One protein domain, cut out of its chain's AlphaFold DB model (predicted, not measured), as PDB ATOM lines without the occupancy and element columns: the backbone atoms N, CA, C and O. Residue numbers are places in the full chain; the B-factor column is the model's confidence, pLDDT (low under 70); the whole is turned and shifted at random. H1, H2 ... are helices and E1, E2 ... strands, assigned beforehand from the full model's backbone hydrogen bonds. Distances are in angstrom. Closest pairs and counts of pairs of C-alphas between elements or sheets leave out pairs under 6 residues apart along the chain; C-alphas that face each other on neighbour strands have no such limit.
ATOM      1  N   LEU A   9     245.211 189.673 249.501       85.38
ATOM      2  CA  LEU A   9     246.294 188.890 250.087       85.38
ATOM      3  C   LEU A   9     246.650 189.467 251.451       85.38
ATOM      4  O   LEU A   9     246.502 190.663 251.682       85.38
ATOM      5  N   LEU A  10     247.149 188.617 252.342       84.69
ATOM      6  CA  LEU A  10     247.733 189.049 253.604       84.69
ATOM      7  C   LEU A  10     249.224 189.290 253.406       84.69
ATOM      8  O   LEU A  10     249.904 188.533 252.712       84.69
ATOM      9  N   CYS A  11     249.722 190.377 253.983       86.19
ATOM     10  CA  CYS A  11     251.145 190.657 253.996       86.19
ATOM     11  C   CYS A  11     251.845 189.734 255.000       86.19
ATOM     12  O   CYS A  11     251.501 189.768 256.175       86.19
ATOM     13  N   ASP A  12     252.872 189.000 254.576       87.81
ATOM     14  CA  ASP A  12     253.626 188.097 255.464       87.81
ATOM     15  C   ASP A  12     254.431 188.856 256.541       87.81
ATOM     16  O   ASP A  12     254.735 188.307 257.594       87.81
ATOM     17  N   GLU A  13     254.739 190.137 256.310       86.75
ATOM     18  CA  GLU A  13     255.542 190.965 257.223       86.75
ATOM     19  C   GLU A  13     254.708 191.659 258.310       86.75
ATOM     20  O   GLU A  13     255.148 191.780 259.450       86.75
ATOM     21  N   CYS A  14     253.513 192.154 257.968       84.38
ATOM     22  CA  CYS A  14     252.679 192.945 258.885       84.38
ATOM     23  C   CYS A  14     251.268 192.389 259.094       84.38
ATOM     24  O   CYS A  14     250.481 192.984 259.826       84.38
ATOM     25  N   GLY A  15     250.908 191.295 258.420       82.88
ATOM     26  CA  GLY A  15     249.582 190.678 258.496       82.88
ATOM     27  C   GLY A  15     248.445 191.521 257.912       82.88
ATOM     28  O   GLY A  15     247.287 191.143 258.045       82.88
ATOM     29  N   SER A  16     248.735 192.665 257.281       81.25
ATOM     30  CA  SER A  16     247.697 193.532 256.712       81.25
ATOM     31  C   SER A  16     247.181 192.985 255.385       81.25
ATOM     32  O   SER A  16     247.970 192.564 254.538       81.25
ATOM     33  N   GLU A  17     245.866 193.036 255.181       85.12
ATOM     34  CA  GLU A  17     245.252 192.738 253.884       85.12
ATOM     35  C   GLU A  17     245.650 193.791 252.847       85.12
ATOM     36  O   GLU A  17     245.696 194.972 253.163       85.12
ATOM     37  N   PHE A  18     245.913 193.400 251.607       85.50
ATOM     38  CA  PHE A  18     246.192 194.306 250.494       85.50
ATOM     39  C   PHE A  18     245.748 193.668 249.172       85.50
ATOM     40  O   PHE A  18     245.518 192.460 249.100       85.50
ATOM     41  N   PHE A  19     245.598 194.456 248.110       85.31
ATOM     42  CA  PHE A  19     245.231 193.915 246.803       85.31
ATOM     43  C   PHE A  19     246.425 193.223 246.135       85.31
ATOM     44  O   PHE A  19     247.530 193.762 246.092       85.31
ATOM     45  N   ASN A  20     246.212 192.046 245.546       79.06
ATOM     46  CA  ASN A  20     247.290 191.312 244.873       79.06
ATOM     47  C   ASN A  20     247.935 192.068 243.693       79.06
ATOM     48  O   ASN A  20     249.053 191.751 243.303       79.06
ATOM     49  N   ASN A  21     247.242 193.060 243.134       76.44
ATOM     50  CA  ASN A  21     247.634 193.785 241.933       76.44
ATOM     51  C   ASN A  21     248.556 194.978 242.214       76.44
ATOM     52  O   ASN A  21     249.132 195.521 241.277       76.44
ATOM     53  N   VAL A  22     248.684 195.404 243.474       74.50
ATOM     54  CA  VAL A  22     249.492 196.577 243.837       74.50
ATOM     55  C   VAL A  22     250.882 196.247 244.338       74.50
ATOM     56  O   VAL A  22     251.698 197.155 244.480       74.50
ATOM     57  N   SER A  23     251.160 194.983 244.651       66.75
ATOM     58  CA  SER A  23     252.482 194.620 245.131       66.75
ATOM     59  C   SER A  23     253.325 193.995 244.032       66.75
ATOM     60  O   SER A  23     252.898 193.013 243.425       66.75
ATOM     61  N   PRO A  24     254.556 194.491 243.823       63.66
ATOM     62  CA  PRO A  24     255.519 193.824 242.959       63.66
ATOM     63  C   PRO A  24     256.024 192.498 243.555       63.66
ATOM     64  O   PRO A  24     256.662 191.721 242.849       63.66
ATOM     65  N   MET A  25     255.764 192.224 244.841       70.19
ATOM     66  CA  MET A  25     256.270 191.049 245.549       70.19
ATOM     67  C   MET A  25     255.140 190.171 246.088       70.19
ATOM     68  O   MET A  25     254.137 190.650 246.619       70.19
ATOM     69  N   LYS A  26     255.338 188.851 245.981       77.00
ATOM     70  CA  LYS A  26     254.419 187.834 246.508       77.00
ATOM     71  C   LYS A  26     254.163 188.102 247.998       77.00
ATOM     72  O   LYS A  26     255.117 188.230 248.756       77.00
ATOM     73  N   ASN A  27     252.892 188.205 248.385       79.56
ATOM     74  CA  ASN A  27     252.450 188.345 249.777       79.56
ATOM     75  C   ASN A  27     253.098 189.494 250.582       79.56
ATOM     76  O   ASN A  27     253.225 189.403 251.800       79.56
ATOM     77  N   ARG A  28     253.493 190.611 249.959       85.00
ATOM     78  CA  ARG A  28     253.945 191.802 250.707       85.00
ATOM     79  C   ARG A  28     253.154 193.029 250.334       85.00
ATOM     80  O   ARG A  28     252.932 193.257 249.159       85.00
ATOM     81  N   CYS A  29     252.748 193.847 251.295       85.25
ATOM     82  CA  CYS A  29     252.086 195.105 250.980       85.25
ATOM     83  C   CYS A  29     253.104 196.151 250.474       85.25
ATOM     84  O   CYS A  29     254.299 196.041 250.768       85.25
ATOM     85  N   PRO A  30     252.653 197.195 249.752       80.88
ATOM     86  CA  PRO A  30     253.531 198.256 249.251       80.88
ATOM     87  C   PRO A  30     254.347 198.943 250.351       80.88
ATOM     88  O   PRO A  30     255.504 199.282 250.130       80.88
ATOM     89  N   ASN A  31     253.778 199.068 251.554       82.75
ATOM     90  CA  ASN A  31     254.446 199.693 252.691       82.75
ATOM     91  C   ASN A  31     255.638 198.864 253.195       82.75
ATOM     92  O   ASN A  31     256.742 199.379 253.342       82.75
ATOM     93  N   CYS A  32     255.460 197.555 253.393       84.81
ATOM     94  CA  CYS A  32     256.561 196.674 253.788       84.81
ATOM     95  C   CYS A  32     257.605 196.541 252.676       84.81
ATOM     96  O   CYS A  32     258.799 196.516 252.956       84.81
ATOM     97  N   SER A  33     257.175 196.511 251.415       84.88
ATOM     98  CA  SER A  33     258.080 196.549 250.264       84.88
ATOM     99  C   SER A  33     258.915 197.837 250.228       84.88
ATOM    100  O   SER A  33     260.114 197.777 249.959       84.88
ATOM    101  N   HIS A  34     258.321 198.990 250.553       85.56
ATOM    102  CA  HIS A  34     259.039 200.257 250.692       85.56
ATOM    103  C   HIS A  34     260.016 200.236 251.873       85.56
ATOM    104  O   HIS A  34     261.189 200.548 251.699       85.56
ATOM    105  N   LEU A  35     259.567 199.809 253.055       83.69
ATOM    106  CA  LEU A  35     260.385 199.803 254.269       83.69
ATOM    107  C   LEU A  35     261.580 198.838 254.180       83.69
ATOM    108  O   LEU A  35     262.666 199.164 254.647       83.69
ATOM    109  N   LEU A  36     261.386 197.653 253.590       85.69
ATOM    110  CA  LEU A  36     262.415 196.609 253.522       85.69
ATOM    111  C   LEU A  36     263.358 196.766 252.326       85.69
ATOM    112  O   LEU A  36     264.524 196.389 252.424       85.69
ATOM    113  N   TYR A  37     262.860 197.279 251.197       85.62
ATOM    114  CA  TYR A  37     263.611 197.295 249.935       85.62
ATOM    115  C   TYR A  37     263.738 198.674 249.285       85.62
ATOM    116  O   TYR A  37     264.346 198.780 248.223       85.62
ATOM    117  N   GLY A  38     263.163 199.728 249.868       84.00
ATOM    118  CA  GLY A  38     263.177 201.069 249.279       84.00
ATOM    119  C   GLY A  38     262.361 201.188 247.988       84.00
ATOM    120  O   GLY A  38     262.584 202.109 247.207       84.00
ATOM    121  N   LEU A  39     261.436 200.255 247.732       83.56
ATOM    122  CA  LEU A  39     260.538 200.299 246.573       83.56
ATOM    123  C   LEU A  39     259.535 201.448 246.693       83.56
ATOM    124  O   LEU A  39     259.290 201.944 247.786       83.56
ATOM    125  N   ASN A  40     258.905 201.859 245.593       80.31
ATOM    126  CA  ASN A  40     257.890 202.913 245.646       80.31
ATOM    127  C   ASN A  40     256.737 202.515 246.580       80.31
ATOM    128  O   ASN A  40     256.113 201.467 246.393       80.31
ATOM    129  N   ASN A  41     256.463 203.357 247.579       80.00
ATOM    130  CA  ASN A  41     255.345 203.141 248.487       80.00
ATOM    131  C   ASN A  41     254.012 203.469 247.800       80.00
ATOM    132  O   ASN A  41     253.954 204.241 246.841       80.00
ATOM    133  N   CYS A  42     252.923 202.910 248.323       81.06
ATOM    134  CA  CYS A  42     251.587 203.360 247.971       81.06
ATOM    135  C   CYS A  42     251.314 204.702 248.647       81.06
ATOM    136  O   CYS A  42     251.429 204.822 249.866       81.06
ATOM    137  N   GLU A  43     250.851 205.683 247.879       80.38
ATOM    138  CA  GLU A  43     250.213 206.855 248.465       80.38
ATOM    139  C   GLU A  43     248.858 206.409 249.026       80.38
ATOM    140  O   GLU A  43     247.926 206.073 248.289       80.38
ATOM    141  N   HIS A  44     248.777 206.249 250.345       81.12
ATOM    142  CA  HIS A  44     247.612 205.636 250.963       81.12
ATOM    143  C   HIS A  44     246.408 206.590 250.975       81.12
ATOM    144  O   HIS A  44     246.225 207.385 251.892       81.12
ATOM    145  N   HIS A  45     245.527 206.450 249.982       83.31
ATOM    146  CA  HIS A  45     244.229 207.134 249.943       83.31
ATOM    147  C   HIS A  45     243.155 206.318 250.658       83.31
ATOM    148  O   HIS A  45     242.508 205.456 250.057       83.31
ATOM    149  N   PHE A  46     242.989 206.551 251.959       84.00
ATOM    150  CA  PHE A  46     241.970 205.874 252.761       84.00
ATOM    151  C   PHE A  46     240.576 206.447 252.499       84.00
ATOM    152  O   PHE A  46     240.329 207.637 252.676       84.00
ATOM    153  N   LYS A  47     239.639 205.570 252.139       83.56
ATOM    154  CA  LYS A  47     238.207 205.865 252.070       83.56
ATOM    155  C   LYS A  47     237.467 204.744 252.788       83.56
ATOM    156  O   LYS A  47     237.718 203.574 252.511       83.56
ATOM    157  N   GLU A  48     236.615 205.103 253.746       83.06
ATOM    158  CA  GLU A  48     235.851 204.140 254.562       83.06
ATOM    159  C   GLU A  48     236.745 203.123 255.310       83.06
ATOM    160  O   GLU A  48     236.403 201.954 255.450       83.06
ATOM    161  N   GLY A  49     237.924 203.559 255.774       77.25
ATOM    162  CA  GLY A  49     238.858 202.716 256.538       77.25
ATOM    163  C   GLY A  49     239.740 201.789 255.694       77.25
ATOM    164  O   GLY A  49     240.576 201.081 256.246       77.25
ATOM    165  N   ARG A  50     239.614 201.823 254.360       80.62
ATOM    166  CA  ARG A  50     240.443 201.038 253.438       80.62
ATOM    167  C   ARG A  50     241.127 201.934 252.418       80.62
ATOM    168  O   ARG A  50     240.502 202.813 251.823       80.62
ATOM    169  N   CYS A  51     242.407 201.689 252.164       85.12
ATOM    170  CA  CYS A  51     243.092 202.346 251.064       85.12
ATOM    171  C   CYS A  51     242.463 201.921 249.729       85.12
ATOM    172  O   CYS A  51     242.430 200.738 249.403       85.12
ATOM    173  N   GLN A  52     241.981 202.881 248.944       85.00
ATOM    174  CA  GLN A  52     241.369 202.615 247.639       85.00
ATOM    175  C   GLN A  52     242.382 202.102 246.616       85.00
ATOM    176  O   GLN A  52     242.012 201.400 245.681       85.00
TER     177      GLN A  52
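Overview. This is residues 9 to 52 of the 62 residues of an uncharacterized protein of Moraxellaceae bacterium 17A (UniProt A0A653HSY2). This model has little regular structure: a small loop-built body with one short strand, E1, and one short helix, H1, and then an unnamed stretch, residues 38 to 52, that runs back from the end of H1 and folds into a small turn at the far end. The printed part has 44 residues, with E1 before H1; the class is mixed, and these two hold 11 residues. The whole is compact, with a radius of gyration of the C-alphas of 9.8 A, and elongated, spanning 28 by 18 by 17 A.

Along the chain. Start at C-alpha 9, (246.294, 188.890, 250.087). E1, residues 17 to 19, begins at C-alpha 17, (245.252, 192.738, 253.884), and is 7.2 A long. H1, residues 30 to 37, runs 10.1 A to C-alpha 37 at (263.611, 197.295, 249.935).

Arrangement. Look at residues 9 to 10: they pair antiparallel with residues 17 to 18 of E1, which pairs with no named strand. Further on, residues 46 to 47 pair antiparallel with residues 50 to 51. E1 and H1, joined by a short link, are only just apart, at 8.4 A. In H1 every O i to N i+4 pair is within hydrogen-bond range.

Size, cuts and confidence. The C-alphas of Tyr 37 and Glu 48, the two farthest apart, are 29.0 A apart. The printed part has no cut; pLDDT is under 70 at residues 23 to 24.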